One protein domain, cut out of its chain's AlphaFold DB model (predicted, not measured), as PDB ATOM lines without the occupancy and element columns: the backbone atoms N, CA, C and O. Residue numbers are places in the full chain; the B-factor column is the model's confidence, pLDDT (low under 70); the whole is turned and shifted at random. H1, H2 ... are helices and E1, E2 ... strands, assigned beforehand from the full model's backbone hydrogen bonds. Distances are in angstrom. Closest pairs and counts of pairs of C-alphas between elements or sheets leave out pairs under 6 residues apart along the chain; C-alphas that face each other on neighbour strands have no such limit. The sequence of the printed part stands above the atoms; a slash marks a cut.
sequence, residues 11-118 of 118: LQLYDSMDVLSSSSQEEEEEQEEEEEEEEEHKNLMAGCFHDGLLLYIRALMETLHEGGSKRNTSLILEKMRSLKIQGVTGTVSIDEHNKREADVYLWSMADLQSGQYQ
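This is residues 11 to 118 of the 118 residues of the protein "ANF_receptor domain-containing protein" of Paroedura picta (UniProt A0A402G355). A small strand hairpin, E1 and E2, and a short helix, H2, pack on the last part of one very long helix, H1, whose residues 11 to 42 stick out free. H1 makes the long axis, and residues 94 to 108 lead from the hairpin to a small end loop with E3, away from H1. The printed part has 108 residues, with two named helices and three named strands in the order H1, H2, E1, E2, E3; the class is mostly helix, and the two-stranded sheet E1 - E2 is antiparallel. The whole is extended, a rod of 84 by 31 by 20 A with a radius of gyration of the C-alphas of 23.9 A.

E1 is residues 84 to 87, 9.5 A long, and E2 is residues 90 to 93, 10.0 A. H1, residues 11 to 65, measures 80.9 A from C-alpha 11 at (47.204, 219.402, 120.274) to C-alpha 65 at (60.346, 143.475, 145.066). H2 is residues 73 to 82, 14.4 A. E3, residues 109 to 111, is 5.7 A long and ends with C-alpha 111 at (52.485, 196.550, 152.323).

E1 and E2 form a hairpin, antiparallel at 150 degrees, with N 85 and O 92 within hydrogen-bond range at 3.0 A and N 92 and O 85 at 2.9 A. The closest C-alphas of H1 and E1, those of Asp 51 and Gly 87, are 5.2 A apart. H1 touches H2 with residues 55 to 63 alone, closest at the C-alphas of Ala 59 and Lys 79, 5.3 A, at a steep tilt of 67 degrees, opposite ways. In H1 and H2 every O i to N i+4 pair is within hydrogen-bond range. E3 pairs with no named strand, but its residues pair antiparallel with residues 116 to 117; it is apart from H1, H2, E1 and E2.

The C-alphas of Leu 11 and Gly 67, the two farthest apart, are 84.2 A from each other. The printed part has no cut, and the link from E2 to E3, 15 residues, is long. The mean pLDDT of the printed part is 90.6; residue 12 is under 70.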
ATOM      1  N   LEU A  11      47.305 219.992 118.933       71.00
ATOM      2  CA  LEU A  11      47.204 219.402 120.274       71.00
ATOM      3  C   LEU A  11      46.252 218.198 120.305       71.00
ATOM      4  O   LEU A  11      46.579 217.185 120.906       71.00
ATOM      5  N   GLN A  12      45.133 218.264 119.578       69.06
ATOM      6  CA  GLN A  12      44.187 217.144 119.459       69.06
ATOM      7  C   GLN A  12      44.785 215.955 118.692       69.06
ATOM      8  O   GLN A  12      44.418 214.805 118.927       69.06
ATOM      9  N   LEU A  13      45.707 216.227 117.763       70.38
ATOM     10  CA  LEU A  13      46.416 215.187 117.023       70.38
ATOM     11  C   LEU A  13      47.456 214.473 117.901       70.38
ATOM     12  O   LEU A  13      47.570 213.256 117.802       70.38
ATOM     13  N   TYR A  14      48.169 215.208 118.765       71.38
ATOM     14  CA  TYR A  14      49.095 214.622 119.743       71.38
ATOM     15  C   TYR A  14      48.360 213.776 120.785       71.38
ATOM     16  O   TYR A  14      48.726 212.619 120.951       71.38
ATOM     17  N   ASP A  15      47.275 214.283 121.381       79.88
ATOM     18  CA  ASP A  15      46.473 213.512 122.344       79.88
ATOM     19  C   ASP A  15      45.949 212.202 121.721       79.88
ATOM     20  O   ASP A  15      45.976 211.149 122.349       79.88
ATOM     21  N   SER A  16      45.507 212.240 120.459       77.06
ATOM     22  CA  SER A  16      45.040 211.044 119.742       77.06
ATOM     23  C   SER A  16      46.171 210.055 119.439       77.06
ATOM     24  O   SER A  16      45.977 208.845 119.549       77.06
ATOM     25  N   MET A  17      47.365 210.545 119.089       77.31
ATOM     26  CA  MET A  17      48.543 209.694 118.893       77.31
ATOM     27  C   MET A  17      49.034 209.066 120.199       77.31
ATOM     28  O   MET A  17      49.387 207.891 120.182       77.31
ATOM     29  N   ASP A  18      49.029 209.809 121.307       82.31
ATOM     30  CA  ASP A  18      49.419 209.299 122.624       82.31
ATOM     31  C   ASP A  18      48.429 208.232 123.104       82.31
ATOM     32  O   ASP A  18      48.849 207.156 123.515       82.31
ATOM     33  N   VAL A  19      47.119 208.467 122.955       80.62
ATOM     34  CA  VAL A  19      46.087 207.473 123.299       80.62
ATOM     35  C   VAL A  19      46.218 206.210 122.446       80.62
ATOM     36  O   VAL A  19      46.165 205.111 122.987       80.62
ATOM     37  N   LEU A  20      46.432 206.338 121.132       78.19
ATOM     38  CA  LEU A  20      46.651 205.179 120.259       78.19
ATOM     39  C   LEU A  20      47.941 204.429 120.611       78.19
ATOM     40  O   LEU A  20      47.945 203.204 120.591       78.19
ATOM     41  N   SER A  21      49.015 205.148 120.951       80.31
ATOM     42  CA  SER A  21      50.272 204.539 121.392       80.31
ATOM     43  C   SER A  21      50.091 203.778 122.704       80.31
ATOM     44  O   SER A  21      50.595 202.666 122.815       80.31
ATOM     45  N   SER A  22      49.367 204.342 123.675       79.69
ATOM     46  CA  SER A  22      49.065 203.675 124.946       79.69
ATOM     47  C   SER A  22      48.185 202.442 124.755       79.69
ATOM     48  O   SER A  22      48.510 201.396 125.296       79.69
ATOM     49  N   SER A  23      47.133 202.518 123.932       73.50
ATOM     50  CA  SER A  23      46.279 201.353 123.660       73.50
ATOM     51  C   SER A  23      47.026 200.226 122.945       73.50
ATOM     52  O   SER A  23      46.803 199.065 123.257       73.50
ATOM     53  N   SER A  24      47.934 200.537 122.014       75.81
ATOM     54  CA  SER A  24      48.764 199.502 121.381       75.81
ATOM     55  C   SER A  24      49.757 198.862 122.352       75.81
ATOM     56  O   SER A  24      50.024 197.676 122.224       75.81
ATOM     57  N   GLN A  25      50.286 199.618 123.320       77.94
ATOM     58  CA  GLN A  25      51.142 199.054 124.368       77.94
ATOM     59  C   GLN A  25      50.356 198.153 125.324       77.94
ATOM     60  O   GLN A  25      50.829 197.070 125.631       77.94
ATOM     61  N   GLU A  26      49.153 198.560 125.744       80.06
ATOM     62  CA  GLU A  26      48.274 197.732 126.583       80.06
ATOM     63  C   GLU A  26      47.898 196.415 125.875       80.06
ATOM     64  O   GLU A  26      47.963 195.355 126.485       80.06
ATOM     65  N   GLU A  27      47.586 196.449 124.573       79.25
ATOM     66  CA  GLU A  27      47.288 195.237 123.788       79.25
ATOM     67  C   GLU A  27      48.501 194.302 123.612       79.25
ATOM     68  O   GLU A  27      48.319 193.089 123.483       79.25
ATOM     69  N   GLU A  28      49.723 194.844 123.551       76.75
ATOM     70  CA  GLU A  28      50.963 194.055 123.511       76.75
ATOM     71  C   GLU A  28      51.272 193.442 124.887       76.75
ATOM     72  O   GLU A  28      51.587 192.257 124.954       76.75
ATOM     73  N   GLU A  29      51.109 194.203 125.975       78.06
ATOM     74  CA  GLU A  29      51.276 193.719 127.356       78.06
ATOM     75  C   GLU A  29      50.267 192.608 127.692       78.06
ATOM     76  O   GLU A  29      50.661 191.567 128.208       78.06
ATOM     77  N   GLU A  30      48.988 192.769 127.329       76.94
ATOM     78  CA  GLU A  30      47.965 191.726 127.515       76.94
ATOM     79  C   GLU A  30      48.309 190.435 126.748       76.94
ATOM     80  O   GLU A  30      48.112 189.334 127.262       76.94
ATOM     81  N   GLN A  31      48.851 190.546 125.530       73.06
ATOM     82  CA  GLN A  31      49.282 189.380 124.747       73.06
ATOM     83  C   GLN A  31      50.498 188.683 125.365       73.06
ATOM     84  O   GLN A  31      50.538 187.454 125.396       73.06
ATOM     85  N   GLU A  32      51.477 189.442 125.860       78.94
ATOM     86  CA  GLU A  32      52.635 188.881 126.562       78.94
ATOM     87  C   GLU A  32      52.207 188.171 127.858       78.94
ATOM     88  O   GLU A  32      52.659 187.053 128.109       78.94
ATOM     89  N   GLU A  33      51.283 188.749 128.633       78.19
ATOM     90  CA  GLU A  33      50.721 188.113 129.834       78.19
ATOM     91  C   GLU A  33      49.983 186.801 129.506       78.19
ATOM     92  O   GLU A  33      50.187 185.791 130.186       78.19
ATOM     93  N   GLU A  34      49.167 186.767 128.444       76.81
ATOM     94  CA  GLU A  34      48.487 185.538 128.003       76.81
ATOM     95  C   GLU A  34      49.481 184.440 127.576       76.81
ATOM     96  O   GLU A  34      49.280 183.257 127.885       76.81
ATOM     97  N   GLU A  35      50.562 184.805 126.878       77.31
ATOM     98  CA  GLU A  35      51.619 183.866 126.489       77.31
ATOM     99  C   GLU A  35      52.389 183.334 127.710       77.31
ATOM    100  O   GLU A  35      52.671 182.130 127.787       77.31
ATOM    101  N   GLU A  36      52.695 184.195 128.687       80.62
ATOM    102  CA  GLU A  36      53.335 183.799 129.945       80.62
ATOM    103  C   GLU A  36      52.456 182.835 130.756       80.62
ATOM    104  O   GLU A  36      52.957 181.798 131.215       80.62
ATOM    105  N   GLU A  37      51.149 183.099 130.875       79.69
ATOM    106  CA  GLU A  37      50.214 182.185 131.542       79.69
ATOM    107  C   GLU A  37      50.135 180.822 130.831       79.69
ATOM    108  O   GLU A  37      50.102 179.767 131.482       79.69
ATOM    109  N   GLU A  38      50.133 180.802 129.492       86.12
ATOM    110  CA  GLU A  38      50.119 179.549 128.734       86.12
ATOM    111  C   GLU A  38      51.401 178.734 128.978       86.12
ATOM    112  O   GLU A  38      51.343 177.510 129.159       86.12
ATOM    113  N   GLU A  39      52.563 179.389 129.003       86.00
ATOM    114  CA  GLU A  39      53.849 178.753 129.307       86.00
ATOM    115  C   GLU A  39      53.926 178.251 130.754       86.00
ATOM    116  O   GLU A  39      54.353 177.111 130.985       86.00
ATOM    117  N   GLU A  40      53.459 179.018 131.740       85.12
ATOM    118  CA  GLU A  40      53.382 178.553 133.129       85.12
ATOM    119  C   GLU A  40      52.482 177.315 133.246       85.12
ATOM    120  O   GLU A  40      52.868 176.302 133.849       85.12
ATOM    121  N   HIS A  41      51.320 177.332 132.590       87.31
ATOM    122  CA  HIS A  41      50.414 176.189 132.564       87.31
ATOM    123  C   HIS A  41      51.058 174.956 131.907       87.31
ATOM    124  O   HIS A  41      50.981 173.845 132.452       87.31
ATOM    125  N   LYS A  42      51.756 175.119 130.773       90.25
ATOM    126  CA  LYS A  42      52.520 174.036 130.122       90.25
ATOM    127  C   LYS A  42      53.588 173.465 131.058       90.25
ATOM    128  O   LYS A  42      53.717 172.240 131.158       90.25
ATOM    129  N   ASN A  43      54.311 174.323 131.777       92.81
ATOM    130  CA  ASN A  43      55.350 173.924 132.725       92.81
ATOM    131  C   ASN A  43      54.778 173.127 133.903       92.81
ATOM    132  O   ASN A  43      55.296 172.052 134.235       92.81
ATOM    133  N   LEU A  44      53.670 173.588 134.489       91.94
ATOM    134  CA  LEU A  44      52.981 172.873 135.562       91.94
ATOM    135  C   LEU A  44      52.504 171.492 135.097       91.94
ATOM    136  O   LEU A  44      52.706 170.492 135.794       91.94
ATOM    137  N   MET A  45      51.915 171.414 133.902       94.19
ATOM    138  CA  MET A  45      51.451 170.153 133.325       94.19
ATOM    139  C   MET A  45      52.610 169.183 133.089       94.19
ATOM    140  O   MET A  45      52.528 168.020 133.497       94.19
ATOM    141  N   ALA A  46      53.713 169.646 132.495       97.00
ATOM    142  CA  ALA A  46      54.910 168.834 132.279       97.00
ATOM    143  C   ALA A  46      55.480 168.292 133.601       97.00
ATOM    144  O   ALA A  46      55.781 167.098 133.709       97.00
ATOM    145  N   GLY A  47      55.558 169.139 134.629       96.44
ATOM    146  CA  GLY A  47      55.982 168.742 135.968       96.44
ATOM    147  C   GLY A  47      55.050 167.707 136.608       96.44
ATOM    148  O   GLY A  47      55.515 166.706 137.156       96.44
ATOM    149  N   CYS A  48      53.730 167.871 136.472       95.62
ATOM    150  CA  CYS A  48      52.753 166.901 136.971       95.62
ATOM    151  C   CYS A  48      52.899 165.526 136.303       95.62
ATOM    152  O   CYS A  48      52.819 164.499 136.983       95.62
ATOM    153  N   PHE A  49      53.149 165.482 134.990       96.81
ATOM    154  CA  PHE A  49      53.414 164.226 134.282       96.81
ATOM    155  C   PHE A  49      54.703 163.554 134.757       96.81
ATOM    156  O   PHE A  49      54.709 162.341 134.991       96.81
ATOM    157  N   HIS A  50      55.777 164.331 134.921       97.88
ATOM    158  CA  HIS A  50      57.046 163.837 135.453       97.88
ATOM    159  C   HIS A  50      56.850 163.173 136.822       97.88
ATOM    160  O   HIS A  50      57.256 162.029 137.045       97.88
ATOM    161  N   ASP A  51      56.157 163.866 137.719       97.69
ATOM    162  CA  ASP A  51      55.943 163.420 139.090       97.69
ATOM    163  C   ASP A  51      55.028 162.193 139.175       97.69
ATOM    164  O   ASP A  51      55.310 161.254 139.926       97.69
ATOM    165  N   GLY A  52      53.985 162.134 138.341       96.88
ATOM    166  CA  GLY A  52      53.127 160.957 138.215       96.88
ATOM    167  C   GLY A  52      53.885 159.716 137.731       96.88
ATOM    168  O   GLY A  52      53.674 158.616 138.253       96.88
ATOM    169  N   LEU A  53      54.813 159.879 136.780       97.94
ATOM    170  CA  LEU A  53      55.658 158.781 136.304       97.94
ATOM    171  C   LEU A  53      56.631 158.307 137.391       97.94
ATOM    172  O   LEU A  53      56.779 157.098 137.589       97.94
ATOM    173  N   LEU A  54      57.263 159.232 138.116       98.31
ATOM    174  CA  LEU A  54      58.161 158.907 139.225       98.31
ATOM    175  C   LEU A  54      57.430 158.124 140.327       98.31
ATOM    176  O   LEU A  54      57.932 157.095 140.792       98.31
ATOM    177  N   LEU A  55      56.219 158.555 140.691       98.44
ATOM    178  CA  LEU A  55      55.359 157.858 141.649       98.44
ATOM    179  C   LEU A  55      55.003 156.443 141.174       98.44
ATOM    180  O   LEU A  55      55.141 155.482 141.933       98.44
ATOM    181  N   TYR A  56      54.594 156.301 139.910       98.00
ATOM    182  CA  TYR A  56      54.294 154.998 139.316       98.00
ATOM    183  C   TYR A  56      55.507 154.062 139.347       98.00
ATOM    184  O   TYR A  56      55.383 152.909 139.764       98.00
ATOM    185  N   ILE A  57      56.686 154.546 138.941       98.31
ATOM    186  CA  ILE A  57      57.924 153.758 138.958       98.31
ATOM    187  C   ILE A  57      58.227 153.295 140.383       98.31
ATOM    188  O   ILE A  57      58.555 152.126 140.579       98.31
ATOM    189  N   ARG A  58      58.064 154.166 141.384       98.38
ATOM    190  CA  ARG A  58      58.302 153.815 142.788       98.38
ATOM    191  C   ARG A  58      57.368 152.702 143.270       98.38
ATOM    192  O   ARG A  58      57.849 151.695 143.789       98.38
ATOM    193  N   ALA A  59      56.067 152.835 143.020       98.44
ATOM    194  CA  ALA A  59      55.071 151.819 143.366       98.44
ATOM    195  C   ALA A  59      55.294 150.492 142.616       98.44
ATOM    196  O   ALA A  59      55.157 149.402 143.184       98.44
ATOM    197  N   LEU A  60      55.677 150.567 141.339       98.62
ATOM    198  CA  LEU A  60      56.014 149.400 140.532       98.62
ATOM    199  C   LEU A  60      57.260 148.693 141.072       98.62
ATOM    200  O   LEU A  60      57.260 147.470 141.178       98.62
ATOM    201  N   MET A  61      58.307 149.434 141.437       98.50
ATOM    202  CA  MET A  61      59.527 148.861 142.012       98.50
ATOM    203  C   MET A  61      59.236 148.083 143.294       98.50
ATOM    204  O   MET A  61      59.754 146.980 143.453       98.50
ATOM    205  N   GLU A  62      58.400 148.615 144.185       98.31
ATOM    206  CA  GLU A  62      57.967 147.903 145.393       98.31
ATOM    207  C   GLU A  62      57.152 146.651 145.058       98.31
ATOM    208  O   GLU A  62      57.424 145.574 145.581       98.31
ATOM    209  N   THR A  63      56.216 146.762 144.112       98.56
ATOM    210  CA  THR A  63      55.425 145.620 143.627       98.56
ATOM    211  C   THR A  63      56.314 144.497 143.087       98.56
ATOM    212  O   THR A  63      56.061 143.323 143.349       98.56
ATOM    213  N   LEU A  64      57.365 144.838 142.336       98.56
ATOM    214  CA  LEU A  64      58.319 143.865 141.799       98.56
ATOM    215  C   LEU A  64      59.182 143.233 142.902       98.56
ATOM    216  O   LEU A  64      59.439 142.032 142.843       98.56
ATOM    217  N   HIS A  65      59.596 144.002 143.916       98.12
ATOM    218  CA  HIS A  65      60.346 143.475 145.066       98.12
ATOM    219  C   HIS A  65      59.536 142.460 145.880       98.12
ATOM    220  O   HIS A  65      60.107 141.524 146.433       98.12
ATOM    221  N   GLU A  66      58.215 142.607 145.910       97.81
ATOM    222  CA  GLU A  66      57.291 141.680 146.572       97.81
ATOM    223  C   GLU A  66      56.934 140.455 145.706       97.81
ATOM    224  O   GLU A  66      56.081 139.651 146.078       97.81
ATOM    225  N   GLY A  67      57.582 140.281 144.547       98.06
ATOM    226  CA  GLY A  67      57.333 139.166 143.627       98.06
ATOM    227  C   GLY A  67      56.113 139.359 142.720       98.06
ATOM    228  O   GLY A  67      55.702 138.428 142.027       98.06
ATOM    229  N   GLY A  68      55.533 140.561 142.709       97.88
ATOM    230  CA  GLY A  68      54.485 140.949 141.777       97.88
ATOM    231  C   GLY A  68      55.017 141.241 140.371       97.88
ATOM    232  O   GLY A  68      56.162 140.977 140.009       97.88
ATOM    233  N   SER A  69      54.154 141.814 139.542       98.19
ATOM    234  CA  SER A  69      54.462 142.200 138.168       98.19
ATOM    235  C   SER A  69      53.770 143.511 137.806       98.19
ATOM    236  O   SER A  69      52.823 143.935 138.465       98.19
ATOM    237  N   LYS A  70      54.138 144.100 136.662       97.38
ATOM    238  CA  LYS A  70      53.427 145.263 136.098       97.38
ATOM    239  C   LYS A  70      51.935 145.027 135.808       97.38
ATOM    240  O   LYS A  70      51.218 145.976 135.521       97.38
ATOM    241  N   ARG A  71      51.469 143.769 135.835       98.19
ATOM    242  CA  ARG A  71      50.052 143.405 135.665       98.19
ATOM    243  C   ARG A  71      49.251 143.488 136.965       98.19
ATOM    244  O   ARG A  71      48.028 143.445 136.908       98.19
ATOM    245  N   ASN A  72      49.904 143.626 138.117       98.25
ATOM    246  CA  ASN A  72      49.253 143.767 139.419       98.25
ATOM    247  C   ASN A  72      48.773 145.216 139.630       98.25
ATOM    248  O   ASN A  72      49.173 145.881 140.578       98.25
ATOM    249  N   THR A  73      47.932 145.716 138.722       96.81
ATOM    250  CA  THR A  73      47.525 147.130 138.659       96.81
ATOM    251  C   THR A  73      46.846 147.615 139.936       96.81
ATOM    252  O   THR A  73      47.160 148.705 140.397       96.81
ATOM    253  N   SER A  74      45.982 146.802 140.552       96.69
ATOM    254  CA  SER A  74      45.327 147.159 141.818       96.69
ATOM    255  C   SER A  74      46.326 147.361 142.958       96.69
ATOM    256  O   SER A  74      46.206 148.333 143.694       96.69
ATOM    257  N   LEU A  75      47.338 146.491 143.060       97.75
ATOM    258  CA  LEU A  75      48.388 146.598 144.077       97.75
ATOM    259  C   LEU A  75      49.290 147.813 143.821       97.75
ATOM    260  O   LEU A  75      49.659 148.517 144.752       97.75
ATOM    261  N   ILE A  76      49.603 148.096 142.553       98.38
ATOM    262  CA  ILE A  76      50.360 149.299 142.184       98.38
ATOM    263  C   ILE A  76      49.575 150.556 142.584       98.38
ATOM    264  O   ILE A  76      50.149 151.444 143.202       98.38
ATOM    265  N   LEU A  77      48.271 150.623 142.295       97.06
ATOM    266  CA  LEU A  77      47.422 151.759 142.681       97.06
ATOM    267  C   LEU A  77      47.277 151.908 144.201       97.06
ATOM    268  O   LEU A  77      47.197 153.023 144.707       97.06
ATOM    269  N   GLU A  78      47.225 150.799 144.938       97.19
ATOM    270  CA  GLU A  78      47.245 150.814 146.403       97.19
ATOM    271  C   GLU A  78      48.554 151.415 146.929       97.19
ATOM    272  O   GLU A  78      48.528 152.328 147.750       97.19
ATOM    273  N   LYS A  79      49.696 150.986 146.382       97.88
ATOM    274  CA  LYS A  79      51.010 151.534 146.740       97.88
ATOM    275  C   LYS A  79      51.175 152.997 146.339       97.88
ATOM    276  O   LYS A  79      51.717 153.781 147.103       97.88
ATOM    277  N   MET A  80      50.677 153.406 145.174       98.06
ATOM    278  CA  MET A  80      50.697 154.821 144.777       98.06
ATOM    279  C   MET A  80      49.958 155.711 145.789       98.06
ATOM    280  O   MET A  80      50.395 156.833 146.013       98.06
ATOM    281  N   ARG A  81      48.893 155.207 146.428       97.62
ATOM    282  CA  ARG A  81      48.159 155.908 147.497       97.62
ATOM    283  C   ARG A  81      48.859 155.902 148.854       97.62
ATOM    284  O   ARG A  81      48.618 156.795 149.656       97.62
ATOM    285  N   SER A  82      49.725 154.928 149.131       97.00
ATOM    286  CA  SER A  82      50.496 154.896 150.381       97.00
ATOM    287  C   SER A  82      51.814 155.672 150.309       97.00
ATOM    288  O   SER A  82      52.426 155.951 151.342       97.00
ATOM    289  N   LEU A  83      52.268 156.018 149.102       96.88
ATOM    290  CA  LEU A  83      53.514 156.732 148.871       96.88
ATOM    291  C   LEU A  83      53.346 158.250 148.983       96.88
ATOM    292  O   LEU A  83      52.391 158.842 148.487       96.88
ATOM    293  N   LYS A  84      54.367 158.881 149.569       96.81
ATOM    294  CA  LYS A  84      54.581 160.328 149.547       96.81
ATOM    295  C   LYS A  84      55.986 160.598 149.022       96.81
ATOM    296  O   LYS A  84      56.958 160.133 149.620       96.81
ATOM    297  N   ILE A  85      56.099 161.298 147.897       96.69
ATOM    298  CA  ILE A  85      57.385 161.565 147.232       96.69
ATOM    299  C   ILE A  85      57.627 163.069 147.073       96.69
ATOM    300  O   ILE A  85      56.686 163.857 147.077       96.69
ATOM    301  N   GLN A  86      58.895 163.456 146.936       97.19
ATOM    302  CA  GLN A  86      59.275 164.800 146.501       97.19
ATOM    303  C   GLN A  86      59.457 164.790 144.985       97.19
ATOM    304  O   GLN A  86      60.340 164.097 144.476       97.19
ATOM    305  N   GLY A  87      58.580 165.505 144.289       95.88
ATOM    306  CA  GLY A  87      58.612 165.723 142.851       95.88
ATOM    307  C   GLY A  87      59.154 167.105 142.486       95.88
ATOM    308  O   GLY A  87      59.530 167.895 143.354       95.88
ATOM    309  N   VAL A  88      59.184 167.407 141.189       96.44
ATOM    310  CA  VAL A  88      59.593 168.732 140.687       96.44
ATOM    311  C   VAL A  88      58.519 169.790 140.932       96.44
ATOM    312  O   VAL A  88      58.840 170.963 141.063       96.44
ATOM    313  N   THR A  89      57.258 169.374 141.070       95.06
ATOM    314  CA  THR A  89      56.127 170.243 141.438       95.06
ATOM    315  C   THR A  89      55.826 170.190 142.940       95.06
ATOM    316  O   THR A  89      54.685 170.357 143.366       95.06
ATOM    317  N   GLY A  90      56.843 169.901 143.756       94.19
ATOM    318  CA  GLY A  90      56.732 169.814 145.207       94.19
ATOM    319  C   GLY A  90      56.335 168.428 145.711       94.19
ATOM    320  O   GLY A  90      56.648 167.398 145.114       94.19
ATOM    321  N   THR A  91      55.672 168.394 146.864       96.00
ATOM    322  CA  THR A  91      55.286 167.130 147.494       96.00
ATOM    323  C   THR A  91      54.132 166.480 146.730       96.00
ATOM    324  O   THR A  91      53.182 167.146 146.324       96.00
ATOM    325  N   VAL A  92      54.205 165.164 146.534       97.12
ATOM    326  CA  VAL A  92      53.195 164.388 145.810       97.12
ATOM    327  C   VAL A  92      52.655 163.297 146.726       97.12
ATOM    328  O   VAL A  92      53.398 162.406 147.149       97.12
ATOM    329  N   SER A  93      51.356 163.366 146.997       96.75
ATOM    330  CA  SER A  93      50.543 162.341 147.657       96.75
ATOM    331  C   SER A  93      49.240 162.158 146.881       96.75
ATOM    332  O   SER A  93      48.765 163.083 146.217       96.75
ATOM    333  N   ILE A  94      48.687 160.945 146.931       97.50
ATOM    334  CA  ILE A  94      47.437 160.588 146.257       97.50
ATOM    335  C   ILE A  94      46.389 160.241 147.311       97.50
ATOM    336  O   ILE A  94      46.631 159.395 148.170       97.50
ATOM    337  N   ASP A  95      45.222 160.870 147.216       95.12
ATOM    338  CA  ASP A  95      44.098 160.649 148.118       95.12
ATOM    339  C   ASP A  95      43.372 159.314 147.849       95.12
ATOM    340  O   ASP A  95      43.659 158.561 146.909       95.12
ATOM    341  N   GLU A  96      42.365 159.012 148.667       93.88
ATOM    342  CA  GLU A  96      41.549 157.801 148.527       93.88
ATOM    343  C   GLU A  96      40.805 157.704 147.177       93.88
ATOM    344  O   GLU A  96      40.544 156.599 146.686       93.88
ATOM    345  N   HIS A  97      40.551 158.840 146.521       94.31
ATOM    346  CA  HIS A  97      39.866 158.965 145.234       94.31
ATOM    347  C   HIS A  97      40.817 158.917 144.023       94.31
ATOM    348  O   HIS A  97      40.367 159.122 142.893       94.31
ATOM    349  N   ASN A  98      42.100 158.596 144.227       93.00
ATOM    350  CA  ASN A  98      43.159 158.627 143.210       93.00
ATOM    351  C   ASN A  98      43.442 160.025 142.640       93.00
ATOM    352  O   ASN A  98      43.865 160.153 141.488       93.00
ATOM    353  N   LYS A  99      43.202 161.075 143.420       94.75
ATOM    354  CA  LYS A  99      43.539 162.448 143.054       94.75
ATOM    355  C   LYS A  99      44.803 162.861 143.777       94.75
ATOM    356  O   LYS A  99      45.021 162.503 144.929       94.75
ATOM    357  N   ARG A 100      45.635 163.632 143.089       93.75
ATOM    358  CA  ARG A 100      46.761 164.287 143.737       93.75
ATOM    359  C   ARG A 100      46.240 165.334 144.720       93.75
ATOM    360  O   ARG A 100      45.385 166.137 144.354       93.75
ATOM    361  N   GLU A 101      46.786 165.338 145.928       93.88
ATOM    362  CA  GLU A 101      46.593 166.439 146.870       93.88
ATOM    363  C   GLU A 101      47.364 167.668 146.367       93.88
ATOM    364  O   GLU A 101      48.545 167.569 146.023       93.88
ATOM    365  N   ALA A 102      46.680 168.808 146.271       87.62
ATOM    366  CA  ALA A 102      47.255 170.057 145.789       87.62
ATOM    367  C   ALA A 102      47.451 171.027 146.955       87.62
ATOM    368  O   ALA A 102      46.497 171.352 147.662       87.62
ATOM    369  N   ASP A 103      48.682 171.504 147.113       86.25
ATOM    370  CA  ASP A 103      48.996 172.610 148.007       86.25
ATOM    371  C   ASP A 103      48.751 173.925 147.258       86.25
ATOM    372  O   ASP A 103      49.231 174.109 146.139       86.25
ATOM    373  N   VAL A 104      47.998 174.840 147.868       85.19
ATOM    374  CA  VAL A 104      47.737 176.178 147.321       85.19
ATOM    375  C   VAL A 104      48.295 177.237 148.261       85.19
ATOM    376  O   VAL A 104      48.127 177.148 149.479       85.19
ATOM    377  N   TYR A 105      48.940 178.250 147.688       85.38
ATOM    378  CA  TYR A 105      49.419 179.418 148.418       85.38
ATOM    379  C   TYR A 105      48.521 180.602 148.093       85.38
ATOM    380  O   TYR A 105      48.298 180.917 146.926       85.38
ATOM    381  N   LEU A 106      47.998 181.249 149.132       90.06
ATOM    382  CA  LEU A 106      47.265 182.496 148.989       90.06
ATOM    383  C   LEU A 106      48.221 183.641 149.290       90.06
ATOM    384  O   LEU A 106      48.626 183.800 150.438       90.06
ATOM    385  N   TRP A 107      48.540 184.419 148.263       91.94
ATOM    386  CA  TRP A 107      49.371 185.606 148.395       91.94
ATOM    387  C   TRP A 107      48.487 186.832 148.603       91.94
ATOM    388  O   TRP A 107      47.460 187.003 147.942       91.94
ATOM    389  N   SER A 108      48.887 187.696 149.525       94.06
ATOM    390  CA  SER A 108      48.215 188.961 149.815       94.06
ATOM    391  C   SER A 108      49.230 190.090 149.888       94.06
ATOM    392  O   SER A 108      50.328 189.912 150.413       94.06
ATOM    393  N   MET A 109      48.876 191.268 149.372       96.50
ATOM    394  CA  MET A 109      49.734 192.440 149.514       96.50
ATOM    395  C   MET A 109      49.824 192.815 151.000       96.50
ATOM    396  O   MET A 109      48.825 193.172 151.627       96.50
ATOM    397  N   ALA A 110      51.024 192.693 151.558       94.25
ATOM    398  CA  ALA A 110      51.326 192.939 152.960       94.25
ATOM    399  C   ALA A 110      51.616 194.420 153.233       94.25
ATOM    400  O   ALA A 110      51.259 194.932 154.294       94.25
ATOM    401  N   ASP A 111      52.242 195.108 152.271       95.00
ATOM    402  CA  ASP A 111      52.485 196.550 152.323       95.00
ATOM    403  C   ASP A 111      52.152 197.224 150.991       95.00
ATOM    404  O   ASP A 111      52.705 196.883 149.943       95.00
ATOM    405  N   LEU A 112      51.277 198.226 151.065       93.94
ATOM    406  CA  LEU A 112      50.796 198.995 149.924       93.94
ATOM    407  C   LEU A 112      51.843 199.993 149.412       93.94
ATOM    408  O   LEU A 112      51.832 200.324 148.232       93.94
ATOM    409  N   GLN A 113      52.736 200.488 150.278       94.25
ATOM    410  CA  GLN A 113      53.775 201.430 149.843       94.25
ATOM    411  C   GLN A 113      54.898 200.733 149.084       94.25
ATOM    412  O   GLN A 113      55.342 201.247 148.060       94.25
ATOM    413  N   SER A 114      55.366 199.584 149.572       95.06
ATOM    414  CA  SER A 114      56.439 198.840 148.914       95.06
ATOM    415  C   SER A 114      55.956 197.826 147.876       95.06
ATOM    416  O   SER A 114      56.795 197.246 147.190       95.06
ATOM    417  N   GLY A 115      54.650 197.538 147.813       94.25
ATOM    418  CA  GLY A 115      54.084 196.486 146.959       94.25
ATOM    419  C   GLY A 115      54.569 195.083 147.333       94.25
ATOM    420  O   GLY A 115      54.712 194.227 146.468       94.25
ATOM    421  N   GLN A 116      54.901 194.849 148.608       94.69
ATOM    422  CA  GLN A 116      55.400 193.545 149.057       94.69
ATOM    423  C   GLN A 116      54.227 192.609 149.344       94.69
ATOM    424  O   GLN A 116      53.250 193.024 149.967       94.69
ATOM    425  N   TYR A 117      54.344 191.353 148.919       93.81
ATOM    426  CA  TYR A 117      53.339 190.306 149.112       93.81
ATOM    427  C   TYR A 117      53.812 189.282 150.152       93.81
ATOM    428  O   TYR A 117      55.015 189.090 150.338       93.81
ATOM    429  N   GLN A 118      52.862 188.639 150.831       87.00
ATOM    430  CA  GLN A 118      53.073 187.547 151.788       87.00
ATOM    431  C   GLN A 118      52.065 186.423 151.576       87.00
ATOM    432  O   GLN A 118      50.926 186.744 151.149       87.00
TER     433      GLN A 118